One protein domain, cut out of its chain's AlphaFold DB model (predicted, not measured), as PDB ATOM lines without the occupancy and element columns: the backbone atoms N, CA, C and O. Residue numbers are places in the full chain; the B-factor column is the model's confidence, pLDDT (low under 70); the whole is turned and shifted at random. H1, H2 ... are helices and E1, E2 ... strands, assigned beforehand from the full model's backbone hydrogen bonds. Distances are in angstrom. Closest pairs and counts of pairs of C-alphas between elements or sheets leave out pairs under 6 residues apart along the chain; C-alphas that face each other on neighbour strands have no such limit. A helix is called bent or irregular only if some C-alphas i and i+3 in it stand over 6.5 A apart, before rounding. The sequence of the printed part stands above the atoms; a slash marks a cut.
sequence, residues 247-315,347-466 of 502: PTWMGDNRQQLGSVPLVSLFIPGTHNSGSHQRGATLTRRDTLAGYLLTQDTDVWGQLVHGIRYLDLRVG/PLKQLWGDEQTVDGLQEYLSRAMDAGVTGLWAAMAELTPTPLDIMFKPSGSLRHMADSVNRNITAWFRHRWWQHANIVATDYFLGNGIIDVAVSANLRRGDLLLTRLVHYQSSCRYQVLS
ATOM      1  N   PRO A 247     -10.553  29.277 -12.621       97.44
ATOM      2  CA  PRO A 247     -11.494  28.422 -13.328       97.44
ATOM      3  C   PRO A 247     -12.339  27.546 -12.401       97.44
ATOM      4  O   PRO A 247     -13.469  27.224 -12.762       97.44
ATOM      5  N   THR A 248     -11.863  27.206 -11.200       97.56
ATOM      6  CA  THR A 248     -12.550  26.278 -10.284       97.56
ATOM      7  C   THR A 248     -12.880  26.881  -8.917       97.56
ATOM      8  O   THR A 248     -13.306  26.144  -8.034       97.56
ATOM      9  N   TRP A 249     -12.824  28.213  -8.745       97.31
ATOM     10  CA  TRP A 249     -12.899  28.856  -7.419       97.31
ATOM     11  C   TRP A 249     -14.086  28.427  -6.543       97.31
ATOM     12  O   TRP A 249     -13.942  28.308  -5.330       97.31
ATOM     13  N   MET A 250     -15.265  28.169  -7.119       96.31
ATOM     14  CA  MET A 250     -16.416  27.687  -6.342       96.31
ATOM     15  C   MET A 250     -16.205  26.258  -5.814       96.31
ATOM     16  O   MET A 250     -16.616  25.950  -4.699       96.31
ATOM     17  N   GLY A 251     -15.577  25.391  -6.614       96.12
ATOM     18  CA  GLY A 251     -15.262  24.003  -6.262       96.12
ATOM     19  C   GLY A 251     -14.066  23.889  -5.316       96.12
ATOM     20  O   GLY A 251     -14.108  23.089  -4.375       96.12
ATOM     21  N   ASP A 252     -13.055  24.739  -5.513       95.19
ATOM     22  CA  ASP A 252     -11.883  24.852  -4.635       95.19
ATOM     23  C   ASP A 252     -12.318  25.217  -3.207       95.19
ATOM     24  O   ASP A 252     -11.820  24.661  -2.232       95.19
ATOM     25  N   ASN A 253     -13.329  26.085  -3.088       93.69
ATOM     26  CA  ASN A 253     -13.853  26.598  -1.818       93.69
ATOM     27  C   ASN A 253     -15.172  25.927  -1.383       93.69
ATOM     28  O   ASN A 253     -15.946  26.481  -0.600       93.69
ATOM     29  N   ARG A 254     -15.472  24.720  -1.880       91.88
ATOM     30  CA  ARG A 254     -16.757  24.031  -1.638       91.88
ATOM     31  C   ARG A 254     -17.085  23.784  -0.162       91.88
ATOM     32  O   ARG A 254     -18.257  23.652   0.173       91.88
ATOM     33  N   GLN A 255     -16.082  23.701   0.714       87.12
ATOM     34  CA  GLN A 255     -16.298  23.478   2.148       87.12
ATOM     35  C   GLN A 255     -16.937  24.705   2.812       87.12
ATOM     36  O   GLN A 255     -17.891  24.564   3.574       87.12
ATOM     37  N   GLN A 256     -16.465  25.902   2.465       85.94
ATOM     38  CA  GLN A 256     -17.004  27.172   2.943       85.94
ATOM     39  C   GLN A 256     -18.285  27.552   2.194       85.94
ATOM     40  O   GLN A 256     -19.236  28.053   2.791       85.94
ATOM     41  N   LEU A 257     -18.330  27.295   0.882       89.88
ATOM     42  CA  LEU A 257     -19.402  27.779   0.007       89.88
ATOM     43  C   LEU A 257     -20.586  26.822  -0.131       89.88
ATOM     44  O   LEU A 257     -21.681  27.267  -0.464       89.88
ATOM     45  N   GLY A 258     -20.410  25.527   0.137       86.06
ATOM     46  CA  GLY A 258     -21.433  24.507  -0.126       86.06
ATOM     47  C   GLY A 258     -22.727  24.684   0.672       86.06
ATOM     48  O   GLY A 258     -23.776  24.204   0.252       86.06
ATOM     49  N   SER A 259     -22.668  25.398   1.801       80.81
ATOM     50  CA  SER A 259     -23.836  25.735   2.626       80.81
ATOM     51  C   SER A 259     -24.417  27.127   2.340       80.81
ATOM     52  O   SER A 259     -25.460  27.477   2.894       80.81
ATOM     53  N   VAL A 260     -23.773  27.920   1.475       86.31
ATOM     54  CA  VAL A 260     -24.199  29.282   1.138       86.31
ATOM     55  C   VAL A 260     -25.241  29.219   0.015       86.31
ATOM     56  O   VAL A 260     -24.933  28.750  -1.082       86.31
ATOM     57  N   PRO A 261     -26.482  29.693   0.235       89.19
ATOM     58  CA  PRO A 261     -27.496  29.716  -0.815       89.19
ATOM     59  C   PRO A 261     -27.065  30.583  -2.002       89.19
ATOM     60  O   PRO A 261     -26.474  31.641  -1.809       89.19
ATOM     61  N   LEU A 262     -27.459  30.208  -3.225       90.31
ATOM     62  CA  LEU A 262     -27.143  30.977  -4.442       90.31
ATOM     63  C   LEU A 262     -27.614  32.441  -4.365       90.31
ATOM     64  O   LEU A 262     -26.925  33.346  -4.823       90.31
ATOM     65  N   VAL A 263     -28.757  32.680  -3.716       90.50
ATOM     66  CA  VAL A 263     -29.316  34.023  -3.456       90.50
ATOM     67  C   VAL A 263     -28.481  34.867  -2.484       90.50
ATOM     68  O   VAL A 263     -28.697  36.066  -2.361       90.50
ATOM     69  N   SER A 264     -27.540  34.247  -1.776       90.00
ATOM     70  CA  SER A 264     -26.623  34.889  -0.832       90.00
ATOM     71  C   SER A 264     -25.168  34.827  -1.292       90.00
ATOM     72  O   SER A 264     -24.303  35.342  -0.586       90.00
ATOM     73  N   LEU A 265     -24.876  34.219  -2.444       94.06
ATOM     74  CA  LEU A 265     -23.549  34.263  -3.050       94.06
ATOM     75  C   LEU A 265     -23.360  35.584  -3.797       94.06
ATOM     76  O   LEU A 265     -24.269  36.057  -4.475       94.06
ATOM     77  N   PHE A 266     -22.164  36.153  -3.684       96.94
ATOM     78  CA  PHE A 266     -21.664  37.179  -4.587       96.94
ATOM     79  C   PHE A 266     -21.150  36.478  -5.853       96.94
ATOM     80  O   PHE A 266     -20.156  35.759  -5.817       96.94
ATOM     81  N   ILE A 267     -21.817  36.659  -6.986       98.06
ATOM     82  CA  ILE A 267     -21.498  36.010  -8.256       98.06
ATOM     83  C   ILE A 267     -20.964  37.067  -9.239       98.06
ATOM     84  O   ILE A 267     -21.705  37.986  -9.599       98.06
ATOM     85  N   PRO A 268     -19.706  36.964  -9.706       98.50
ATOM     86  CA  PRO A 268     -19.186  37.875 -10.717       98.50
ATOM     87  C   PRO A 268     -19.802  37.553 -12.088       98.50
ATOM     88  O   PRO A 268     -19.904  36.382 -12.483       98.50
ATOM     89  N   GLY A 269     -20.213  38.593 -12.807       98.38
ATOM     90  CA  GLY A 269     -20.937  38.509 -14.068       98.38
ATOM     91  C   GLY A 269     -20.407  39.444 -15.151       98.38
ATOM     92  O   GLY A 269     -19.670  40.391 -14.878       98.38
ATOM     93  N   THR A 270     -20.833  39.205 -16.387       98.44
ATOM     94  CA  THR A 270     -20.547  40.075 -17.538       98.44
ATOM     95  C   THR A 270     -21.837  40.523 -18.209       98.44
ATOM     96  O   THR A 270     -22.730  39.708 -18.443       98.44
ATOM     97  N   HIS A 271     -21.934  41.818 -18.517       96.38
ATOM     98  CA  HIS A 271     -23.042  42.384 -19.287       96.38
ATOM     99  C   HIS A 271     -22.837  42.117 -20.782       96.38
ATOM    100  O   HIS A 271     -21.708  42.185 -21.292       96.38
ATOM    101  N   ASN A 272     -23.927  41.769 -21.480       93.56
ATOM    102  CA  ASN A 272     -23.912  41.363 -22.886       93.56
ATOM    103  C   ASN A 272     -22.728  40.428 -23.200       93.56
ATOM    104  O   ASN A 272     -21.920  40.703 -24.081       93.56
ATOM    105  N   SER A 273     -22.586  39.318 -22.470       95.81
ATOM    106  CA  SER A 273     -21.391  38.457 -22.472       95.81
ATOM    107  C   SER A 273     -20.968  37.965 -23.861       95.81
ATOM    108  O   SER A 273     -19.795  37.669 -24.086       95.81
ATOM    109  N   GLY A 274     -21.921  37.857 -24.795       92.75
ATOM    110  CA  GLY A 274     -21.682  37.471 -26.190       92.75
ATOM    111  C   GLY A 274     -21.152  38.595 -27.092       92.75
ATOM    112  O   GLY A 274     -20.681  38.314 -28.196       92.75
ATOM    113  N   SER A 275     -21.194  39.849 -26.641       90.88
ATOM    114  CA  SER A 275     -20.714  41.039 -27.353       90.88
ATOM    115  C   SER A 275     -19.222  41.259 -27.121       90.88
ATOM    116  O   SER A 275     -18.780  42.298 -26.631       90.88
ATOM    117  N   HIS A 276     -18.431  40.249 -27.478       88.88
ATOM    118  CA  HIS A 276     -16.983  40.291 -27.357       88.88
ATOM    119  C   HIS A 276     -16.286  40.437 -28.709       88.88
ATOM    120  O   HIS A 276     -16.815  40.060 -29.761       88.88
ATOM    121  N   GLN A 277     -15.064  40.964 -28.674       80.44
ATOM    122  CA  GLN A 277     -14.205  41.037 -29.851       80.44
ATOM    123  C   GLN A 277     -14.042  39.654 -30.505       80.44
ATOM    124  O   GLN A 277     -13.894  38.631 -29.829       80.44
ATOM    125  N   ARG A 278     -14.048  39.623 -31.843       72.44
ATOM    126  CA  ARG A 278     -13.800  38.411 -32.631       72.44
ATOM    127  C   ARG A 278     -12.430  38.491 -33.300       72.44
ATOM    128  O   ARG A 278     -12.205  39.361 -34.132       72.44
ATOM    129  N   GLY A 279     -11.545  37.550 -32.979       68.94
ATOM    130  CA  GLY A 279     -10.214  37.435 -33.583       68.94
ATOM    131  C   GLY A 279      -9.066  37.713 -32.613       68.94
ATOM    132  O   GLY A 279      -9.276  38.012 -31.441       68.94
ATOM    133  N   ALA A 280      -7.836  37.583 -33.115       67.00
ATOM    134  CA  ALA A 280      -6.622  37.625 -32.297       67.00
ATOM    135  C   ALA A 280      -6.157  39.044 -31.921       67.00
ATOM    136  O   ALA A 280      -5.359  39.193 -31.002       67.00
ATOM    137  N   THR A 281      -6.617  40.084 -32.616       70.25
ATOM    138  CA  THR A 281      -6.181  41.474 -32.401       70.25
ATOM    139  C   THR A 281      -7.340  42.438 -32.575       70.25
ATOM    140  O   THR A 281      -8.275  42.160 -33.333       70.25
ATOM    141  N   LEU A 282      -7.309  43.545 -31.829       76.44
ATOM    142  CA  LEU A 282      -8.328  44.582 -31.938       76.44
ATOM    143  C   LEU A 282      -8.215  45.234 -33.317       76.44
ATOM    144  O   LEU A 282      -7.136  45.671 -33.722       76.44
ATOM    145  N   THR A 283      -9.317  45.287 -34.061       76.38
ATOM    146  CA  THR A 283      -9.322  45.873 -35.403       76.38
ATOM    147  C   THR A 283      -9.894  47.284 -35.389       76.38
ATOM    148  O   THR A 283     -10.726  47.637 -34.557       76.38
ATOM    149  N   ARG A 284      -9.538  48.098 -36.392       69.00
ATOM    150  CA  ARG A 284     -10.156  49.425 -36.563       69.00
ATOM    151  C   ARG A 284     -11.682  49.353 -36.683       69.00
ATOM    152  O   ARG A 284     -12.364  50.269 -36.240       69.00
ATOM    153  N   ARG A 285     -12.233  48.275 -37.258       69.50
ATOM    154  CA  ARG A 285     -13.690  48.074 -37.330       69.50
ATOM    155  C   ARG A 285     -14.303  47.884 -35.948       69.50
ATOM    156  O   ARG A 285     -15.336  48.482 -35.688       69.50
ATOM    157  N   ASP A 286     -13.640  47.136 -35.071       68.31
ATOM    158  CA  ASP A 286     -14.072  46.967 -33.680       68.31
ATOM    159  C   ASP A 286     -14.054  48.307 -32.938       68.31
ATOM    160  O   ASP A 286     -14.971  48.616 -32.186       68.31
ATOM    161  N   THR A 287     -13.055  49.153 -33.213       62.34
ATOM    162  CA  THR A 287     -12.983  50.501 -32.626       62.34
ATOM    163  C   THR A 287     -14.030  51.467 -33.188       62.34
ATOM    164  O   THR A 287     -14.504  52.340 -32.471       62.34
ATOM    165  N   LEU A 288     -14.423  51.294 -34.457       62.94
ATOM    166  CA  LEU A 288     -15.519  52.032 -35.104       62.94
ATOM    167  C   LEU A 288     -16.895  51.563 -34.604       62.94
ATOM    168  O   LEU A 288     -17.863  52.315 -34.656       62.94
ATOM    169  N   ALA A 289     -16.977  50.339 -34.084       64.38
ATOM    170  CA  ALA A 289     -18.134  49.767 -33.411       64.38
ATOM    171  C   ALA A 289     -18.126  50.080 -31.900       64.38
ATOM    172  O   ALA A 289     -18.426  49.212 -31.078       64.38
ATOM    173  N   GLY A 290     -17.773  51.317 -31.529       67.31
ATOM    174  CA  GLY A 290     -17.469  51.724 -30.151       67.31
ATOM    175  C   GLY A 290     -18.571  51.460 -29.116       67.31
ATOM    176  O   GLY A 290     -18.254  51.366 -27.931       67.31
ATOM    177  N   TYR A 291     -19.824  51.300 -29.560       75.56
ATOM    178  CA  TYR A 291     -21.000  51.004 -28.732       75.56
ATOM    179  C   TYR A 291     -21.560  49.578 -28.885       75.56
ATOM    180  O   TYR A 291     -22.658  49.308 -28.410       75.56
ATOM    181  N   LEU A 292     -20.857  48.670 -29.576       80.62
ATOM    182  CA  LEU A 292     -21.329  47.290 -29.778       80.62
ATOM    183  C   LEU A 292     -20.644  46.276 -28.869       80.62
ATOM    184  O   LEU A 292     -21.283  45.315 -28.449       80.62
ATOM    185  N   LEU A 293     -19.345  46.444 -28.623       87.56
ATOM    186  CA  LEU A 293     -18.575  45.510 -27.809       87.56
ATOM    187  C   LEU A 293     -18.644  45.920 -26.342       87.56
ATOM    188  O   LEU A 293     -18.471  47.091 -26.022       87.56
ATOM    189  N   THR A 294     -18.850  44.939 -25.473       92.06
ATOM    190  CA  THR A 294     -18.852  45.101 -24.015       92.06
ATOM    191  C   THR A 294     -17.782  44.249 -23.348       92.06
ATOM    192  O   THR A 294     -17.501  44.443 -22.175       92.06
ATOM    193  N   GLN A 295     -17.165  43.301 -24.066       94.38
ATOM    194  CA  GLN A 295     -16.155  42.397 -23.513       94.38
ATOM    195  C   GLN A 295     -14.950  42.237 -24.459       94.38
ATOM    196  O   GLN A 295     -15.084  42.228 -25.683       94.38
ATOM    197  N   ASP A 296     -13.756  42.044 -23.893       90.75
ATOM    198  CA  ASP A 296     -12.522  41.763 -24.660       90.75
ATOM    199  C   ASP A 296     -12.205  40.276 -24.798       90.75
ATOM    200  O   ASP A 296     -11.339  39.875 -25.573       90.75
ATOM    201  N   THR A 297     -12.901  39.456 -24.019       92.00
ATOM    202  CA  THR A 297     -12.637  38.027 -23.888       92.00
ATOM    203  C   THR A 297     -13.874  37.241 -24.293       92.00
ATOM    204  O   THR A 297     -15.001  37.651 -24.006       92.00
ATOM    205  N   ASP A 298     -13.667  36.105 -24.957       93.00
ATOM    206  CA  ASP A 298     -14.749  35.200 -25.325       93.00
ATOM    207  C   ASP A 298     -15.409  34.548 -24.098       93.00
ATOM    208  O   ASP A 298     -14.923  34.644 -22.970       93.00
ATOM    209  N   VAL A 299     -16.541  33.872 -24.307       95.25
ATOM    210  CA  VAL A 299     -17.295  33.247 -23.207       95.25
ATOM    211  C   VAL A 299     -16.449  32.219 -22.443       95.25
ATOM    212  O   VAL A 299     -16.564  32.118 -21.224       95.25
ATOM    213  N   TRP A 300     -15.573  31.479 -23.131       95.19
ATOM    214  CA  TRP A 300     -14.680  30.528 -22.468       95.19
ATOM    215  C   TRP A 300     -13.706  31.243 -21.531       95.19
ATOM    216  O   TRP A 300     -13.625  30.897 -20.355       95.19
ATOM    217  N   GLY A 301     -13.020  32.279 -22.012       95.50
ATOM    218  CA  GLY A 301     -12.108  33.054 -21.187       95.50
ATOM    219  C   GLY A 301     -12.804  33.769 -20.030       95.50
ATOM    220  O   GLY A 301     -12.271  33.770 -18.927       95.50
ATOM    221  N   GLN A 302     -14.024  34.286 -20.221       98.00
ATOM    222  CA  GLN A 302     -14.833  34.831 -19.120       98.00
ATOM    223  C   GLN A 302     -15.014  33.786 -18.001       98.00
ATOM    224  O   GLN A 302     -14.720  34.059 -16.833       98.00
ATOM    225  N   LEU A 303     -15.426  32.560 -18.348       98.06
ATOM    226  CA  LEU A 303     -15.609  31.465 -17.385       98.06
ATOM    227  C   LEU A 303     -14.296  31.055 -16.700       98.06
ATOM    228  O   LEU A 303     -14.274  30.876 -15.478       98.06
ATOM    229  N   VAL A 304     -13.212  30.931 -17.471       97.25
ATOM    230  CA  VAL A 304     -11.882  30.551 -16.970       97.25
ATOM    231  C   VAL A 304     -11.328  31.608 -16.016       97.25
ATOM    232  O   VAL A 304     -10.773  31.265 -14.975       97.25
ATOM    233  N   HIS A 305     -11.540  32.893 -16.296       98.19
ATOM    234  CA  HIS A 305     -11.143  33.957 -15.378       98.19
ATOM    235  C   HIS A 305     -11.928  33.941 -14.060       98.19
ATOM    236  O   HIS A 305     -11.382  34.358 -13.044       98.19
ATOM    237  N   GLY A 306     -13.160  33.420 -14.048       98.31
ATOM    238  CA  GLY A 306     -13.949  33.232 -12.825       98.31
ATOM    239  C   GLY A 306     -15.397  33.713 -12.905       98.31
ATOM    240  O   GLY A 306     -16.120  33.570 -11.917       98.31
ATOM    241  N   ILE A 307     -15.842  34.238 -14.053       98.69
ATOM    242  CA  ILE A 307     -17.231  34.667 -14.277       98.69
ATOM    243  C   ILE A 307     -18.185  33.479 -14.135       98.69
ATOM    244  O   ILE A 307     -17.896  32.369 -14.588       98.69
ATOM    245  N   ARG A 308     -19.329  33.699 -13.481       98.00
ATOM    246  CA  ARG A 308     -20.363  32.675 -13.243       98.00
ATOM    247  C   ARG A 308     -21.778  33.134 -13.588       98.00
ATOM    248  O   ARG A 308     -22.698  32.323 -13.544       98.00
ATOM    249  N   TYR A 309     -21.936  34.392 -13.988       98.00
ATOM    250  CA  TYR A 309     -23.162  34.926 -14.566       98.00
ATOM    251  C   TYR A 309     -22.889  35.489 -15.965       98.00
ATOM    252  O   TYR A 309     -21.976  36.294 -16.134       98.00
ATOM    253  N   LEU A 310     -23.674  35.064 -16.956       97.69
ATOM    254  CA  LEU A 310     -23.550  35.513 -18.342       97.69
ATOM    255  C   LEU A 310     -24.875  36.137 -18.800       97.69
ATOM    256  O   LEU A 310     -25.880  35.431 -18.882       97.69
ATOM    257  N   ASP A 311     -24.876  37.431 -19.118       96.00
ATOM    258  CA  ASP A 311     -26.015  38.114 -19.741       96.00
ATOM    259  C   ASP A 311     -25.987  37.886 -21.261       96.00
ATOM    260  O   ASP A 311     -25.254  38.542 -22.005       96.00
ATOM    261  N   LEU A 312     -26.751  36.901 -21.737       91.88
ATOM    262  CA  LEU A 312     -26.814  36.538 -23.153       91.88
ATOM    263  C   LEU A 312     -28.063  37.121 -23.815       91.88
ATOM    264  O   LEU A 312     -29.188  36.747 -23.492       91.88
ATOM    265  N   ARG A 313     -27.860  37.965 -24.831       86.00
ATOM    266  CA  ARG A 313     -28.937  38.469 -25.693       86.00
ATOM    267  C   ARG A 313     -29.102  37.551 -26.899       86.00
ATOM    268  O   ARG A 313     -28.224  37.472 -27.758       86.00
ATOM    269  N   VAL A 314     -30.218  36.830 -26.948       83.31
ATOM    270  CA  VAL A 314     -30.488  35.820 -27.981       83.31
ATOM    271  C   VAL A 314     -31.430  36.391 -29.039       83.31
ATOM    272  O   VAL A 314     -32.523  36.852 -28.724       83.31
ATOM    273  N   GLY A 315     -31.015  36.339 -30.305       81.19
ATOM    274  CA  GLY A 315     -31.859  36.664 -31.457       81.19
ATOM    275  C   GLY A 315     -32.248  35.404 -32.226       81.19
ATOM    276  O   GLY A 315     -31.382  34.595 -32.566       81.19
ATOM    277  N   PRO A 347     -37.900  35.075 -14.057       81.38
ATOM    278  CA  PRO A 347     -37.049  36.118 -14.612       81.38
ATOM    279  C   PRO A 347     -36.183  36.773 -13.534       81.38
ATOM    280  O   PRO A 347     -36.671  37.185 -12.476       81.38
ATOM    281  N   LEU A 348     -34.879  36.845 -13.799       87.62
ATOM    282  CA  LEU A 348     -33.933  37.475 -12.892       87.62
ATOM    283  C   LEU A 348     -34.162  38.987 -12.890       87.62
ATOM    284  O   LEU A 348     -34.155  39.623 -13.942       87.62
ATOM    285  N   LYS A 349     -34.290  39.583 -11.704       91.00
ATOM    286  CA  LYS A 349     -34.357  41.039 -11.592       91.00
ATOM    287  C   LYS A 349     -32.985  41.649 -11.904       91.00
ATOM    288  O   LYS A 349     -32.051  41.488 -11.121       91.00
ATOM    289  N   GLN A 350     -32.887  42.371 -13.014       92.75
ATOM    290  CA  GLN A 350     -31.727  43.193 -13.356       92.75
ATOM    291  C   GLN A 350     -31.939  44.622 -12.833       92.75
ATOM    292  O   GLN A 350     -32.920  45.286 -13.165       92.75
ATOM    293  N   LEU A 351     -31.045  45.071 -11.956       92.62
ATOM    294  CA  LEU A 351     -30.980  46.432 -11.431       92.62
ATOM    295  C   LEU A 351     -30.098  47.244 -12.374       92.62
ATOM    296  O   LEU A 351     -28.882  47.309 -12.197       92.62
ATOM    297  N   TRP A 352     -30.731  47.796 -13.402       91.00
ATOM    298  CA  TRP A 352     -30.083  48.597 -14.427       91.00
ATOM    299  C   TRP A 352     -30.468  50.066 -14.276       91.00
ATOM    300  O   TRP A 352     -31.655  50.403 -14.271       91.00
ATOM    301  N   GLY A 353     -29.454  50.912 -14.082       85.94
ATOM    302  CA  GLY A 353     -29.633  52.342 -13.832       85.94
ATOM    303  C   GLY A 353     -29.820  53.186 -15.088       85.94
ATOM    304  O   GLY A 353     -30.408  54.253 -14.984       85.94
ATOM    305  N   ASP A 354     -29.359  52.704 -16.249       86.75
ATOM    306  CA  ASP A 354     -29.296  53.486 -17.497       86.75
ATOM    307  C   ASP A 354     -28.571  54.843 -17.318       86.75
ATOM    308  O   ASP A 354     -29.017  55.899 -17.766       86.75
ATOM    309  N   GLU A 355     -27.437  54.814 -16.610       90.31
ATOM    310  CA  GLU A 355     -26.693  56.007 -16.188       90.31
ATOM    311  C   GLU A 355     -25.459  56.258 -17.070       90.31
ATOM    312  O   GLU A 355     -24.735  55.328 -17.425       90.31
ATOM    313  N   GLN A 356     -25.173  57.525 -17.387       88.69
ATOM    314  CA  GLN A 356     -24.024  57.926 -18.223       88.69
ATOM    315  C   GLN A 356     -22.802  58.364 -17.404       88.69
ATOM    316  O   GLN A 356     -21.720  58.555 -17.961       88.69
ATOM    317  N   THR A 357     -22.976  58.589 -16.099       92.38
ATOM    318  CA  THR A 357     -21.941  59.140 -15.213       92.38
ATOM    319  C   THR A 357     -21.672  58.214 -14.038       92.38
ATOM    320  O   THR A 357     -22.568  57.510 -13.572       92.38
ATOM    321  N   VAL A 358     -20.431  58.238 -13.544       94.31
ATOM    322  CA  VAL A 358     -20.010  57.462 -12.368       94.31
ATOM    323  C   VAL A 358     -20.883  57.799 -11.155       94.31
ATOM    324  O   VAL A 358     -21.373  56.886 -10.496       94.31
ATOM    325  N   ASP A 359     -21.138  59.085 -10.908       95.62
ATOM    326  CA  ASP A 359     -21.944  59.547  -9.772       95.62
ATOM    327  C   ASP A 359     -23.405  59.091  -9.886       95.62
ATOM    328  O   ASP A 359     -23.954  58.537  -8.932       95.62
ATOM    329  N   GLY A 360     -24.018  59.223 -11.070       94.75
ATOM    330  CA  GLY A 360     -25.385  58.745 -11.314       94.75
ATOM    331  C   GLY A 360     -25.523  57.241 -11.070       94.75
ATOM    332  O   GLY A 360     -26.424  56.796 -10.351       94.75
ATOM    333  N   LEU A 361     -24.565  56.446 -11.567       95.62
ATOM    334  CA  LEU A 361     -24.535  55.006 -11.307       95.62
ATOM    335  C   LEU A 361     -24.358  54.704  -9.814       95.62
ATOM    336  O   LEU A 361     -25.030  53.815  -9.284       95.62
ATOM    337  N   GLN A 362     -23.497  55.445  -9.113       95.75
ATOM    338  CA  GLN A 362     -23.294  55.281  -7.676       95.75
ATOM    339  C   GLN A 362     -24.578  55.557  -6.884       95.75
ATOM    340  O   GLN A 362     -24.922  54.788  -5.979       95.75
ATOM    341  N   GLU A 363     -25.289  56.636  -7.205       95.75
ATOM    342  CA  GLU A 363     -26.550  57.011  -6.564       95.75
ATOM    343  C   GLU A 363     -27.649  55.981  -6.833       95.75
ATOM    344  O   GLU A 363     -28.385  55.593  -5.916       95.75
ATOM    345  N   TYR A 364     -27.758  55.503  -8.075       95.19
ATOM    346  CA  TYR A 364     -28.691  54.444  -8.440       95.19
ATOM    347  C   TYR A 364     -28.406  53.157  -7.661       95.19
ATOM    348  O   TYR A 364     -29.295  52.650  -6.971       95.19
ATOM    349  N   LEU A 365     -27.169  52.653  -7.723       93.94
ATOM    350  CA  LEU A 365     -26.782  51.418  -7.043       93.94
ATOM    351  C   LEU A 365     -26.939  51.555  -5.528       93.94
ATOM    352  O   LEU A 365     -27.465  50.643  -4.902       93.94
ATOM    353  N   SER A 366     -26.596  52.703  -4.937       93.12
ATOM    354  CA  SER A 366     -26.829  52.958  -3.507       93.12
ATOM    355  C   SER A 366     -28.298  52.758  -3.136       93.12
ATOM    356  O   SER A 366     -28.603  51.959  -2.256       93.12
ATOM    357  N   ARG A 367     -29.222  53.397  -3.866       91.50
ATOM    358  CA  ARG A 367     -30.664  53.237  -3.623       91.50
ATOM    359  C   ARG A 367     -31.134  51.800  -3.840       91.50
ATOM    360  O   ARG A 367     -31.945  51.298  -3.066       91.50
ATOM    361  N   ALA A 368     -30.648  51.144  -4.891       89.88
ATOM    362  CA  ALA A 368     -31.063  49.795  -5.249       89.88
ATOM    363  C   ALA A 368     -30.583  48.748  -4.226       89.88
ATOM    364  O   ALA A 368     -31.346  47.850  -3.864       89.88
ATOM    365  N   MET A 369     -29.354  48.898  -3.725       85.56
ATOM    366  CA  MET A 369     -28.759  48.040  -2.698       85.56
ATOM    367  C   MET A 369     -29.406  48.258  -1.326       85.56
ATOM    368  O   MET A 369     -29.730  47.284  -0.645       85.56
ATOM    369  N   ASP A 370     -29.660  49.514  -0.946       81.31
ATOM    370  CA  ASP A 370     -30.253  49.869   0.352       81.31
ATOM    371  C   ASP A 370     -31.740  49.465   0.448       81.31
ATOM    372  O   ASP A 370     -32.252  49.208   1.537       81.31
ATOM    373  N   ALA A 371     -32.441  49.345  -0.688       80.31
ATOM    374  CA  ALA A 371     -33.841  48.914  -0.730       80.31
ATOM    375  C   ALA A 371     -34.059  47.442  -0.321       80.31
ATOM    376  O   ALA A 371     -35.200  47.056  -0.064       80.31
ATOM    377  N   GLY A 372     -33.000  46.625  -0.257       71.56
ATOM    378  CA  GLY A 372     -33.076  45.215   0.125       71.56
ATOM    379  C   GLY A 372     -33.822  44.368  -0.908       71.56
ATOM    380  O   GLY A 372     -35.037  44.182  -0.840       71.56
ATOM    381  N   VAL A 373     -33.095  43.815  -1.880       78.44
ATOM    382  CA  VAL A 373     -33.699  42.995  -2.938       78.44
ATOM    383  C   VAL A 373     -33.806  41.536  -2.493       78.44
ATOM    384  O   VAL A 373     -32.815  40.897  -2.145       78.44
ATOM    385  N   THR A 374     -35.025  40.996  -2.505       79.94
ATOM    386  CA  THR A 374     -35.290  39.586  -2.193       79.94
ATOM    387  C   THR A 374     -35.100  38.697  -3.417       79.94
ATOM    388  O   THR A 374     -35.537  39.055  -4.510       79.94
ATOM    389  N   GLY A 375     -34.567  37.494  -3.213       85.69
ATOM    390  CA  GLY A 375     -34.356  36.519  -4.284       85.69
ATOM    391  C   GLY A 375     -33.030  36.725  -5.013       85.69
ATOM    392  O   GLY A 375     -32.118  37.354  -4.486       85.69
ATOM    393  N   LEU A 376     -32.918  36.145  -6.207       89.50
ATOM    394  CA  LEU A 376     -31.743  36.289  -7.068       89.50
ATOM    395  C   LEU A 376     -31.886  37.575  -7.895       89.50
ATOM    396  O   LEU A 376     -32.960  37.837  -8.443       89.50
ATOM    397  N   TRP A 377     -30.826  38.371  -7.987       93.06
ATOM    398  CA  TRP A 377     -30.837  39.640  -8.716       93.06
ATOM    399  C   TRP A 377     -29.429  40.010  -9.187       93.06
ATOM    400  O   TRP A 377     -28.438  39.593  -8.589       93.06
ATOM    401  N   ALA A 378     -29.347  40.804 -10.253       95.56
ATOM    402  CA  ALA A 378     -28.088  41.294 -10.805       95.56
ATOM    403  C   ALA A 378     -28.014  42.816 -10.759       95.56
ATOM    404  O   ALA A 378     -28.899  43.483 -11.282       95.56
ATOM    405  N   ALA A 379     -26.961  43.360 -10.149       96.31
ATOM    406  CA  ALA A 379     -26.539  44.731 -10.399       96.31
ATOM    407  C   ALA A 379     -25.888  44.779 -11.778       96.31
ATOM    408  O   ALA A 379     -24.870  44.122 -12.003       96.31
ATOM    409  N   MET A 380     -26.488  45.557 -12.671       96.06
ATOM    410  CA  MET A 380     -25.926  45.883 -13.973       96.06
ATOM    411  C   MET A 380     -25.034  47.111 -13.767       96.06
ATOM    412  O   MET A 380     -25.501  48.252 -13.771       96.06
ATOM    413  N   ALA A 381     -23.783  46.849 -13.388       95.94
ATOM    414  CA  ALA A 381     -22.800  47.845 -12.988       95.94
ATOM    415  C   ALA A 381     -21.994  48.300 -14.212       95.94
ATOM    416  O   ALA A 381     -20.776  48.154 -14.280       95.94
ATOM    417  N   GLU A 382     -22.695  48.864 -15.186       93.38
ATOM    418  CA  GLU A 382     -22.116  49.473 -16.373       93.38
ATOM    419  C   GLU A 382     -22.753  50.841 -16.635       93.38
ATOM    420  O   GLU A 382     -23.898  51.103 -16.259       93.38
ATOM    421  N   LEU A 383     -21.998  51.729 -17.282       92.38
ATOM    422  CA  LEU A 383     -22.538  52.987 -17.787       92.38
ATOM    423  C   LEU A 383     -23.133  52.761 -19.175       92.38
ATOM    424  O   LEU A 383     -22.572  52.028 -19.990       92.38
ATOM    425  N   THR A 384     -24.256  53.415 -19.453       84.44
ATOM    426  CA  THR A 384     -25.012  53.232 -20.696       84.44
ATOM    427  C   THR A 384     -25.031  54.527 -21.508       84.44
ATOM    428  O   THR A 384     -25.382  55.578 -20.971       84.44
ATOM    429  N   PRO A 385     -24.683  54.499 -22.807       80.81
ATOM    430  CA  PRO A 385     -24.805  55.663 -23.675       80.81
ATOM    431  C   PRO A 385     -26.274  55.974 -23.967       80.81
ATOM    432  O   PRO A 385     -27.071  55.071 -24.218       80.81
ATOM    433  N   THR A 386     -26.636  57.257 -24.043       74.88
ATOM    434  CA  THR A 386     -27.984  57.618 -24.501       74.88
ATOM    435  C   THR A 386     -28.136  57.364 -26.009       74.88
ATOM    436  O   THR A 386     -27.153  57.426 -26.756       74.88
ATOM    437  N   PRO A 387     -29.366  57.180 -26.529       67.06
ATOM    438  CA  PRO A 387     -29.599  57.119 -27.975       67.06
ATOM    439  C   PRO A 387     -29.045  58.337 -28.737       67.06
ATOM    440  O   PRO A 387     -28.583  58.210 -29.872       67.06
ATOM    441  N   LEU A 388     -29.051  59.518 -28.106       57.81
ATOM    442  CA  LEU A 388     -28.463  60.736 -28.664       57.81
ATOM    443  C   LEU A 388     -26.929  60.681 -28.677       57.81
ATOM    444  O   LEU A 388     -26.337  61.135 -29.652       57.81
ATOM    445  N   ASP A 389     -26.281  60.096 -27.664       63.47
ATOM    446  CA  ASP A 389     -24.828  59.868 -27.674       63.47
ATOM    447  C   ASP A 389     -24.423  58.911 -28.799       63.47
ATOM    448  O   ASP A 389     -23.452  59.166 -29.505       63.47
ATOM    449  N   ILE A 390     -25.199  57.851 -29.030       67.31
ATOM    450  CA  ILE A 390     -24.945  56.912 -30.132       67.31
ATOM    451  C   ILE A 390     -25.050  57.629 -31.487       67.31
ATOM    452  O   ILE A 390     -24.225  57.413 -32.374       67.31
ATOM    453  N   MET A 391     -26.044  58.509 -31.649       54.66
ATOM    454  CA  MET A 391     -26.293  59.217 -32.908       54.66
ATOM    455  C   MET A 391     -25.343  60.406 -33.144       54.66
ATOM    456  O   MET A 391     -24.954  60.655 -34.284       54.66
ATOM    457  N   PHE A 392     -24.964  61.142 -32.096       57.28
ATOM    458  CA  PHE A 392     -24.232  62.413 -32.205       57.28
ATOM    459  C   PHE A 392     -22.809  62.392 -31.628       57.28
ATOM    460  O   PHE A 392     -22.040  63.315 -31.892       57.28
ATOM    461  N   LYS A 393     -22.415  61.336 -30.906       62.22
ATOM    462  CA  LYS A 393     -21.030  61.074 -30.477       62.22
ATOM    463  C   LYS A 393     -20.556  59.717 -31.015       62.22
ATOM    464  O   LYS A 393     -20.230  58.827 -30.227       62.22
ATOM    465  N   PRO A 394     -20.453  59.543 -32.346       57.59
ATOM    466  CA  PRO A 394     -19.991  58.287 -32.940       57.59
ATOM    467  C   PRO A 394     -18.531  57.950 -32.581       57.59
ATOM    468  O   PRO A 394     -18.096  56.825 -32.795       57.59
ATOM    469  N   SER A 395     -17.772  58.914 -32.045       53.97
ATOM    470  CA  SER A 395     -16.421  58.724 -31.505       53.97
ATOM    471  C   SER A 395     -16.385  58.285 -30.035       53.97
ATOM    472  O   SER A 395     -15.302  57.990 -29.530       53.97
ATOM    473  N   GLY A 396     -17.521  58.269 -29.330       65.62
ATOM    474  CA  GLY A 396     -17.597  57.724 -27.976       65.62
ATOM    475  C   GLY A 396     -17.514  56.196 -27.979       65.62
ATOM    476  O   GLY A 396     -17.659  55.544 -29.014       65.62
ATOM    477  N   SER A 397     -17.213  55.608 -26.821       83.50
ATOM    478  CA  SER A 397     -17.018  54.163 -26.719       83.50
ATOM    479  C   SER A 397     -17.325  53.640 -25.324       83.50
ATOM    480  O   SER A 397     -16.907  54.235 -24.329       83.50
ATOM    481  N   LEU A 398     -17.966  52.468 -25.273       88.75
ATOM    482  CA  LEU A 398     -18.195  51.703 -24.045       88.75
ATOM    483  C   LEU A 398     -16.884  51.397 -23.310       88.75
ATOM    484  O   LEU A 398     -16.871  51.351 -22.088       88.75
ATOM    485  N   ARG A 399     -15.752  51.302 -24.023       91.69
ATOM    486  CA  ARG A 399     -14.420  51.147 -23.413       91.69
ATOM    487  C   ARG A 399     -14.057  52.299 -22.484       91.69
ATOM    488  O   ARG A 399     -13.562  52.045 -21.391       91.69
ATOM    489  N   HIS A 400     -14.299  53.539 -22.914       91.94
ATOM    490  CA  HIS A 400     -13.995  54.735 -22.120       91.94
ATOM    491  C   HIS A 400     -14.950  54.862 -20.935       91.94
ATOM    492  O   HIS A 400     -14.532  55.215 -19.838       91.94
ATOM    493  N   MET A 401     -16.223  54.524 -21.147       93.06
ATOM    494  CA  MET A 401     -17.207  54.462 -20.072       93.06
ATOM    495  C   MET A 401     -16.802  53.427 -19.014       93.06
ATOM    496  O   MET A 401     -16.713  53.767 -17.838       93.06
ATOM    497  N   ALA A 402     -16.443  52.208 -19.429       95.25
ATOM    498  CA  ALA A 402     -15.959  51.162 -18.534       95.25
ATOM    499  C   ALA A 402     -14.665  51.562 -17.806       95.25
ATOM    500  O   ALA A 402     -14.591  51.413 -16.590       95.25
ATOM    501  N   ASP A 403     -13.679  52.146 -18.501       95.38
ATOM    502  CA  ASP A 403     -12.431  52.629 -17.879       95.38
ATOM    503  C   ASP A 403     -12.703  53.656 -16.769       95.38
ATOM    504  O   ASP A 403     -12.059  53.625 -15.719       95.38
ATOM    505  N   SER A 404     -13.691  54.533 -16.980       95.19
ATOM    506  CA  SER A 404     -14.044  55.580 -16.019       95.19
ATOM    507  C   SER A 404     -14.690  55.063 -14.730       95.19
ATOM    508  O   SER A 404     -14.634  55.756 -13.723       95.19
ATOM    509  N   VAL A 405     -15.289  53.863 -14.744       96.25
ATOM    510  CA  VAL A 405     -16.133  53.368 -13.640       96.25
ATOM    511  C   VAL A 405     -15.643  52.058 -13.019       96.25
ATOM    512  O   VAL A 405     -15.941  51.769 -11.862       96.25
ATOM    513  N   ASN A 406     -14.859  51.257 -13.742       97.25
ATOM    514  CA  ASN A 406     -14.455  49.910 -13.327       97.25
ATOM    515  C   ASN A 406     -13.684  49.874 -11.993       97.25
ATOM    516  O   ASN A 406     -13.886  48.979 -11.159       97.25
ATOM    517  N   ARG A 407     -12.843  50.883 -11.747       94.88
ATOM    518  CA  ARG A 407     -12.123  51.050 -10.473       94.88
ATOM    519  C   ARG A 407     -13.089  51.343  -9.330       94.88
ATOM    520  O   ARG A 407     -13.033  50.688  -8.290       94.88
ATOM    521  N   ASN A 408     -14.028  52.261  -9.557       95.62
ATOM    522  CA  ASN A 408     -15.054  52.625  -8.587       95.62
ATOM    523  C   ASN A 408     -15.937  51.427  -8.234       95.62
ATOM    524  O   ASN A 408     -16.165  51.176  -7.056       95.62
ATOM    525  N   ILE A 409     -16.358  50.638  -9.226       96.62
ATOM    526  CA  ILE A 409     -17.129  49.405  -9.018       96.62
ATOM    527  C   ILE A 409     -16.370  48.451  -8.095       96.62
ATOM    528  O   ILE A 409     -16.933  47.969  -7.112       96.62
ATOM    529  N   THR A 410     -15.079  48.226  -8.357       95.81
ATOM    530  CA  THR A 410     -14.234  47.388  -7.493       95.81
ATOM    531  C   THR A 410     -14.270  47.881  -6.047       95.81
ATOM    532  O   THR A 410     -14.579  47.102  -5.146       95.81
ATOM    533  N   ALA A 411     -14.031  49.177  -5.830       92.94
ATOM    534  CA  ALA A 411     -14.018  49.781  -4.501       92.94
ATOM    535  C   ALA A 411     -15.393  49.724  -3.809       92.94
ATOM    536  O   ALA A 411     -15.491  49.321  -2.650       92.94
ATOM    537  N   TRP A 412     -16.480  50.076  -4.501       94.50
ATOM    538  CA  TRP A 412     -17.829  50.090  -3.926       94.50
ATOM    539  C   TRP A 412     -18.274  48.698  -3.481       94.50
ATOM    540  O   TRP A 412     -18.787  48.529  -2.371       94.50
ATOM    541  N   PHE A 413     -18.052  47.683  -4.317       95.19
ATOM    542  CA  PHE A 413     -18.430  46.317  -3.974       95.19
ATOM    543  C   PHE A 413     -17.494  45.675  -2.957       95.19
ATOM    544  O   PHE A 413     -17.974  44.854  -2.182       95.19
ATOM    545  N   ARG A 414     -16.212  46.054  -2.913       92.31
ATOM    546  CA  ARG A 414     -15.267  45.606  -1.881       92.31
ATOM    547  C   ARG A 414     -15.621  46.172  -0.511       92.31
ATOM    548  O   ARG A 414     -15.736  45.414   0.446       92.31
ATOM    549  N   HIS A 415     -15.856  47.480  -0.433       88.69
ATOM    550  CA  HIS A 415     -15.935  48.193   0.844       88.69
ATOM    551  C   HIS A 415     -17.361  48.344   1.370       88.69
ATOM    552  O   HIS A 415     -17.602  48.181   2.563       88.69
ATOM    553  N   ARG A 416     -18.331  48.623   0.491       90.31
ATOM    554  CA  ARG A 416     -19.700  48.975   0.904       90.31
ATOM    555  C   ARG A 416     -20.683  47.823   0.763       90.31
ATOM    556  O   ARG A 416     -21.505  47.604   1.648       90.31
ATOM    557  N   TRP A 417     -20.626  47.092  -0.348       92.38
ATOM    558  CA  TRP A 417     -21.701  46.160  -0.718       92.38
ATOM    559  C   TRP A 417     -21.328  44.679  -0.661       92.38
ATOM    560  O   TRP A 417     -22.178  43.824  -0.934       92.38
ATOM    561  N   TRP A 418     -20.109  44.342  -0.232       91.31
ATOM    562  CA  TRP A 418     -19.620  42.961  -0.180       91.31
ATOM    563  C   TRP A 418     -20.486  42.030   0.674       91.31
ATOM    564  O   TRP A 418     -20.420  40.823   0.477       91.31
ATOM    565  N   GLN A 419     -21.303  42.531   1.608       88.56
ATOM    566  CA  GLN A 419     -22.170  41.711   2.473       88.56
ATOM    567  C   GLN A 419     -23.492  41.309   1.818       88.56
ATOM    568  O   GLN A 419     -24.059  40.272   2.164       88.56
ATOM    569  N   HIS A 420     -23.985  42.118   0.880       86.44
ATOM    570  CA  HIS A 420     -25.344  41.983   0.348       86.44
ATOM    571  C   HIS A 420     -25.401  41.815  -1.167       86.44
ATOM    572  O   HIS A 420     -26.427  41.379  -1.673       86.44
ATOM    573  N   ALA A 421     -24.315  42.102  -1.893       93.38
ATOM    574  CA  ALA A 421     -24.241  41.887  -3.334       93.38
ATOM    575  C   ALA A 421     -24.566  40.435  -3.718       93.38
ATOM    576  O   ALA A 421     -24.015  39.501  -3.119       93.38
ATOM    577  N   ASN A 422     -25.449  40.261  -4.703       95.00
ATOM    578  CA  ASN A 422     -25.732  38.973  -5.324       95.00
ATOM    579  C   ASN A 422     -24.953  38.850  -6.637       95.00
ATOM    580  O   ASN A 422     -23.758  38.580  -6.589       95.00
ATOM    581  N   ILE A 423     -25.553  39.091  -7.799       97.62
ATOM    582  CA  ILE A 423     -24.810  39.118  -9.065       97.62
ATOM    583  C   ILE A 423     -24.325  40.544  -9.352       97.62
ATOM    584  O   ILE A 423     -25.080  41.498  -9.172       97.62
ATOM    585  N   VAL A 424     -23.087  40.693  -9.826       98.06
ATOM    586  CA  VAL A 424     -22.550  41.975 -10.321       98.06
ATOM    587  C   VAL A 424     -22.037  41.772 -11.736       98.06
ATOM    588  O   VAL A 424     -21.010  41.122 -11.931       98.06
ATOM    589  N   ALA A 425     -22.774  42.294 -12.711       98.25
ATOM    590  CA  ALA A 425     -22.403  42.279 -14.118       98.25
ATOM    591  C   ALA A 425     -21.682  43.580 -14.482       98.25
ATOM    592  O   ALA A 425     -22.083  44.644 -14.027       98.25
ATOM    593  N   THR A 426     -20.602  43.484 -15.261       98.12
ATOM    594  CA  THR A 426     -19.806  44.648 -15.692       98.12
ATOM    595  C   THR A 426     -19.433  44.554 -17.169       98.12
ATOM    596  O   THR A 426     -19.386  43.455 -17.740       98.12
ATOM    597  N   ASP A 427     -19.119  45.702 -17.762       97.00
ATOM    598  CA  ASP A 427     -18.455  45.807 -19.061       97.00
ATOM    599  C   ASP A 427     -16.931  45.746 -18.888       97.00
ATOM    600  O   ASP A 427     -16.358  46.343 -17.976       97.00
ATOM    601  N   TYR A 428     -16.257  45.031 -19.791       96.62
ATOM    602  CA  TYR A 428     -14.807  44.849 -19.811       96.62
ATOM    603  C   TYR A 428     -14.269  44.366 -18.459       96.62
ATOM    604  O   TYR A 428     -13.420  45.013 -17.850       96.62
ATOM    605  N   PHE A 429     -14.756  43.210 -17.998       97.69
ATOM    606  CA  PHE A 429     -14.564  42.729 -16.620       97.69
ATOM    607  C   PHE A 429     -13.104  42.626 -16.145       97.69
ATOM    608  O   PHE A 429     -12.849  42.644 -14.947       97.69
ATOM    609  N   LEU A 430     -12.135  42.514 -17.061       97.50
ATOM    610  CA  LEU A 430     -10.711  42.493 -16.709       97.50
ATOM    611  C   LEU A 430     -10.179  43.858 -16.253       97.50
ATOM    612  O   LEU A 430      -9.118  43.903 -15.638       97.50
ATOM    613  N   GLY A 431     -10.901  44.948 -16.520       97.31
ATOM    614  CA  GLY A 431     -10.585  46.290 -16.029       97.31
ATOM    615  C   GLY A 431     -10.997  46.540 -14.583       97.31
ATOM    616  O   GLY A 431     -10.752  47.626 -14.069       97.31
ATOM    617  N   ASN A 432     -11.617  45.564 -13.914       97.56
ATOM    618  CA  ASN A 432     -12.020  45.653 -12.515       97.56
ATOM    619  C   ASN A 432     -11.600  44.402 -11.719       97.56
ATOM    620  O   ASN A 432     -11.189  43.388 -12.276       97.56
ATOM    621  N   GLY A 433     -11.690  44.483 -10.390       96.69
ATOM    622  CA  GLY A 433     -11.332  43.409  -9.458       96.69
ATOM    623  C   GLY A 433     -12.526  42.602  -8.939       96.69
ATOM    624  O   GLY A 433     -12.428  42.006  -7.868       96.69
ATOM    625  N   ILE A 434     -13.678  42.600  -9.622       97.81
ATOM    626  CA  ILE A 434     -14.916  42.027  -9.058       97.81
ATOM    627  C   ILE A 434     -14.850  40.515  -8.844       97.81
ATOM    628  O   ILE A 434     -15.472  40.013  -7.912       97.81
ATOM    629  N   ILE A 435     -14.063  39.784  -9.634       98.25
ATOM    630  CA  ILE A 435     -13.864  38.343  -9.416       98.25
ATOM    631  C   ILE A 435     -13.201  38.103  -8.052       98.25
ATOM    632  O   ILE A 435     -13.691  37.299  -7.262       98.25
ATOM    633  N   ASP A 436     -12.128  38.836  -7.754       96.31
ATOM    634  CA  ASP A 436     -11.422  38.785  -6.471       96.31
ATOM    635  C   ASP A 436     -12.315  39.179  -5.300       96.31
ATOM    636  O   ASP A 436     -12.393  38.474  -4.290       96.31
ATOM    637  N   VAL A 437     -13.042  40.286  -5.468       96.56
ATOM    638  CA  VAL A 437     -13.990  40.780  -4.469       96.56
ATOM    639  C   VAL A 437     -15.074  39.739  -4.191       96.56
ATOM    640  O   VAL A 437     -15.369  39.473  -3.029       96.56
ATOM    641  N   ALA A 438     -15.630  39.107  -5.224       97.81
ATOM    642  CA  ALA A 438     -16.661  38.088  -5.072       97.81
ATOM    643  C   ALA A 438     -16.143  36.842  -4.340       97.81
ATOM    644  O   ALA A 438     -16.802  36.351  -3.422       97.81
ATOM    645  N   VAL A 439     -14.953  36.346  -4.702       96.50
ATOM    646  CA  VAL A 439     -14.326  35.194  -4.030       96.50
ATOM    647  C   VAL A 439     -14.088  35.508  -2.552       96.50
ATOM    648  O   VAL A 439     -14.548  34.760  -1.688       96.50
ATOM    649  N   SER A 440     -13.442  36.638  -2.252       93.94
ATOM    650  CA  SER A 440     -13.151  37.067  -0.877       93.94
ATOM    651  C   SER A 440     -14.429  37.274  -0.057       93.94
ATOM    652  O   SER A 440     -14.561  36.743   1.048       93.94
ATOM    653  N   ALA A 441     -15.426  37.964  -0.618       94.25
ATOM    654  CA  ALA A 441     -16.707  38.196   0.041       94.25
ATOM    655  C   ALA A 441     -17.426  36.884   0.376       94.25
ATOM    656  O   ALA A 441     -17.970  36.739   1.470       94.25
ATOM    657  N   ASN A 442     -17.416  35.914  -0.538       95.62
ATOM    658  CA  ASN A 442     -18.069  34.629  -0.322       95.62
ATOM    659  C   ASN A 442     -17.378  33.777   0.739       95.62
ATOM    660  O   ASN A 442     -18.070  33.149   1.536       95.62
ATOM    661  N   LEU A 443     -16.044  33.789   0.789       92.25
ATOM    662  CA  LEU A 443     -15.292  33.137   1.862       92.25
ATOM    663  C   LEU A 443     -15.645  33.749   3.222       92.25
ATOM    664  O   LEU A 443     -16.075  33.030   4.122       92.25
ATOM    665  N   ARG A 444     -15.616  35.087   3.323       88.44
ATOM    666  CA  ARG A 444     -16.031  35.817   4.534       88.44
ATOM    667  C   ARG A 444     -17.472  35.465   4.943       88.44
ATOM    668  O   ARG A 444     -17.745  35.213   6.115       88.44
ATOM    669  N   ARG A 445     -18.412  35.417   3.990       88.06
ATOM    670  CA  ARG A 445     -19.821  35.049   4.244       88.06
ATOM    671  C   ARG A 445     -19.966  33.592   4.706       88.06
ATOM    672  O   ARG A 445     -20.737  33.333   5.631       88.06
ATOM    673  N   GLY A 446     -19.239  32.663   4.086       87.38
ATOM    674  CA  GLY A 446     -19.232  31.244   4.447       87.38
ATOM    675  C   GLY A 446     -18.744  31.015   5.878       87.38
ATOM    676  O   GLY A 446     -19.428  30.364   6.669       87.38
ATOM    677  N   ASP A 447     -17.630  31.642   6.254       82.81
ATOM    678  CA  ASP A 447     -17.050  31.518   7.598       82.81
ATOM    679  C   ASP A 447     -17.976  32.074   8.691       82.81
ATOM    680  O   ASP A 447     -18.129  31.477   9.765       82.81
ATOM    681  N   LEU A 448     -18.668  33.186   8.416       80.06
ATOM    682  CA  LEU A 448     -19.665  33.754   9.330       80.06
ATOM    683  C   LEU A 448     -20.857  32.810   9.550       80.06
ATOM    684  O   LEU A 448     -21.367  32.709  10.670       80.06
ATOM    685  N   LEU A 449     -21.307  32.111   8.503       73.44
ATOM    686  CA  LEU A 449     -22.387  31.127   8.608       73.44
ATOM    687  C   LEU A 449     -21.953  29.908   9.423       73.44
ATOM    688  O   LEU A 449     -22.681  29.499  10.333       73.44
ATOM    689  N   LEU A 450     -20.754  29.380   9.168       69.38
ATOM    690  CA  LEU A 450     -20.190  28.269   9.936       69.38
ATOM    691  C   LEU A 450     -20.040  28.631  11.420       69.38
ATOM    692  O   LEU A 450     -20.492  27.884  12.290       69.38
ATOM    693  N   THR A 451     -19.507  29.815  11.722       65.56
ATOM    694  CA  THR A 451     -19.333  30.290  13.106       65.56
ATOM    695  C   THR A 451     -20.671  30.400  13.841       65.56
ATOM    696  O   THR A 451     -20.795  29.953  14.985       65.56
ATOM    697  N   ARG A 452     -21.712  30.934  13.183       60.56
ATOM    698  CA  ARG A 452     -23.066  31.019  13.760       60.56
ATOM    699  C   ARG A 452     -23.651  29.642  14.061       60.56
ATOM    700  O   ARG A 452     -24.264  29.473  15.113       60.56
ATOM    701  N   LEU A 453     -23.442  28.661  13.183       58.00
ATOM    702  CA  LEU A 453     -23.898  27.285  13.406       58.00
ATOM    703  C   LEU A 453     -23.199  26.649  14.617       58.00
ATOM    704  O   LEU A 453     -23.870  26.064  15.470       58.00
ATOM    705  N   VAL A 454     -21.883  26.835  14.757       55.03
ATOM    706  CA  VAL A 454     -21.105  26.329  15.905       55.03
ATOM    707  C   VAL A 454     -21.524  27.009  17.219       55.03
ATOM    708  O   VAL A 454     -21.706  26.348  18.248       55.03
ATOM    709  N   HIS A 455     -21.731  28.330  17.214       41.22
ATOM    710  CA  HIS A 455     -22.224  29.072  18.385       41.22
ATOM    711  C   HIS A 455     -23.648  28.673  18.788       41.22
ATOM    712  O   HIS A 455     -23.955  28.566  19.978       41.22
ATOM    713  N   TYR A 456     -24.516  28.401  17.814       39.44
ATOM    714  CA  TYR A 456     -25.865  27.913  18.079       39.44
ATOM    715  C   TYR A 456     -25.840  26.527  18.742       39.44
ATOM    716  O   TYR A 456     -26.484  26.318  19.770       39.44
ATOM    717  N   GLN A 457     -25.022  25.604  18.226       39.88
ATOM    718  CA  GLN A 457     -24.866  24.261  18.796       39.88
ATOM    719  C   GLN A 457     -24.309  24.284  20.229       39.88
ATOM    720  O   GLN A 457     -24.817  23.589  21.111       39.88
ATOM    721  N   SER A 458     -23.297  25.113  20.491       33.25
ATOM    722  CA  SER A 458     -22.712  25.263  21.832       33.25
ATOM    723  C   SER A 458     -23.658  25.950  22.826       33.25
ATOM    724  O   SER A 458     -23.724  25.531  23.984       33.25
ATOM    725  N   SER A 459     -24.460  26.924  22.383       32.72
ATOM    726  CA  SER A 459     -25.493  27.569  23.213       32.72
ATOM    727  C   SER A 459     -26.619  26.602  23.593       32.72
ATOM    728  O   SER A 459     -27.019  26.554  24.759       32.72
ATOM    729  N   CYS A 460     -27.079  25.762  22.657       31.77
ATOM    730  CA  CYS A 460     -28.008  24.674  22.973       31.77
ATOM    731  C   CYS A 460     -27.399  23.696  23.992       31.77
ATOM    732  O   CYS A 460     -28.078  23.294  24.936       31.77
ATOM    733  N   ARG A 461     -26.105  23.362  23.869       29.03
ATOM    734  CA  ARG A 461     -25.399  22.486  24.823       29.03
ATOM    735  C   ARG A 461     -25.336  23.087  26.235       29.03
ATOM    736  O   ARG A 461     -25.560  22.372  27.210       29.03
ATOM    737  N   TYR A 462     -25.082  24.390  26.359       27.50
ATOM    738  CA  TYR A 462     -25.020  25.086  27.652       27.50
ATOM    739  C   TYR A 462     -26.388  25.234  28.336       27.50
ATOM    740  O   TYR A 462     -26.484  25.102  29.560       27.50
ATOM    741  N   GLN A 463     -27.463  25.453  27.571       29.47
ATOM    742  CA  GLN A 463     -28.825  25.480  28.123       29.47
ATOM    743  C   GLN A 463     -29.259  24.114  28.671       29.47
ATOM    744  O   GLN A 463     -29.920  24.051  29.703       29.47
ATOM    745  N   VAL A 464     -28.827  23.017  28.045       31.70
ATOM    746  CA  VAL A 464     -29.076  21.657  28.556       31.70
ATOM    747  C   VAL A 464     -28.293  21.392  29.848       31.70
ATOM    748  O   VAL A 464     -28.817  20.767  30.768       31.70
ATOM    749  N   LEU A 465     -27.043  21.859  29.945       29.11
ATOM    750  CA  LEU A 465     -26.170  21.574  31.092       29.11
ATOM    751  C   LEU A 465     -26.471  22.425  32.338       29.11
ATOM    752  O   LEU A 465     -26.185  21.979  33.447       29.11
ATOM    753  N   SER A 466     -27.053  23.619  32.187       27.47
ATOM    754  CA  SER A 466     -27.284  24.560  33.301       27.47
ATOM    755  C   SER A 466     -28.609  24.378  34.056       27.47
ATOM    756  O   SER A 466     -28.828  25.057  35.056       27.47
TER     757      SER A 466
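This is residues 247 to 315 and 347 to 466 of the 502 residues of the protein "Hypothetical protein" of Timema cristinae (UniProt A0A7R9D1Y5). A small twisted sheet of four short parallel strands has helices H5 and H8 on one face, with H7 between them touching both, and from this body the last stretch of H8 sticks out as a long arm. H2 packs on H8 just before the arm, with H1 near, while H3 and H6 lie far from the sheet at the end opposite the arm, each touching no other helix. The printed part has 189 residues with eight named helices and four named strands, in the order H1 H2 E1 H3 H4 E2 H5 E3 H6 H7 E4 H8; the sheet runs E1 E4 E3 E2, and the class is mixed, helices and strands, in two layers, H5 and H8 on one face of the sheet. It is only just compact, close to loose, with a radius of gyration of the C-alphas of 19.3 A; its spans are 76 by 35 by 30 A, the arm making the length, and without residues 451 to 466 they are 53 by 36 by 30 A.

The sheet is made of E1, residues 267 to 270, E4, 423 to 426, E3, 377 to 380, and E2, 349 to 352, with E1 and E2 its edge strands. E1 and E4 are parallel at 29 degrees, with N 269 and O 424 2.8 A apart, within hydrogen-bond range. E4 and E3 are parallel at 17 degrees, with N 379 and O 423 at 2.8 A, and E3 and E2 at 18 degrees, with N 351 and O 378 at 2.8 A. From edge to edge the strands' lines turn by 57 degrees. Residues 269 to 270 of E1 also pair, parallel, with residues 309 to 310. H8, residues 434 to 465, is on the sheet, its height over the sheet being 10.2 A; it lies over E1 and runs along the strands, at 11 degrees to E1 on the local plane; the closest C-alphas of H8 and E1, those of Ile 435 and Pro 268, are 5.5 A apart. H5, residues 358 to 370, is on the sheet too, with the C-alphas of Leu 351 and Ala 368 7.0 A apart. E2, H5 and E3 form a strand-helix-strand unit, two parallel neighbour strands joined through a helix, with a right-handed crossover. E3, H6, residues 387 to 392, H7, residues 398 to 415, and E4 form another. H7 only grazes the sheet, with residues 402 to 413. With residues 409 to 414 alone it touches H8, the same way at a shallow tilt of 20 degrees; the closest C-alphas, of Arg 414 and Val 437, are 5.6 A apart. H5, with residue 358 alone, and H7 only just touch, with 3 pairs of C-alphas within 8 A, the closest being those of Val 358 and Val 405 at 5.8 A. H2, residues 254 to 257, touches residues 442 to 450 of H8, the closest C-alphas being those of Gln 256 and Gly 446 at 4.9 A. H1, residues 249 to 252, is close to H8 but not clearly touching, with the C-alphas of Trp 249 and Val 439 7.3 A apart. H4, residues 299 to 305, only grazes the sheet, with residues 299 to 303. H3, residues 284 to 288, and H6 are apart. Every O i to N i+4 pair is within hydrogen-bond range in H3, H4, H5, H6 and H8, and 12 of 14 in H7; H1 and H2 are too short for such a pair.

C-alpha 249, where H1 begins, is at (-12.899, 28.856, -7.419), and C-alpha 267, where E1 begins, at (-21.498, 36.010, -8.256). From first to last C-alpha H8 measures 46.4 A, H7 25.2 A, H5 18.0 A and E1 10.2 A. H7 is irregular, C-alphas 404 and 407 being 7.4 A apart, with a kink of 41 degrees near residue 405. H8 ends with C-alpha 465 at (-26.170, 21.574, 31.092).

The two C-alphas farthest apart, of Arg 284 and Ser 466, are 76.1 A apart. Residues 316 to 346 are not printed, and C-alphas 315 and 347 are 17.6 A apart across the cut. Of the links printed whole, E1 to H3 is long. Mean pLDDT of the printed part is 84.1; it is under 70 in residues 279 to 280, 284 to 290, 387 to 396 and 450 to 466.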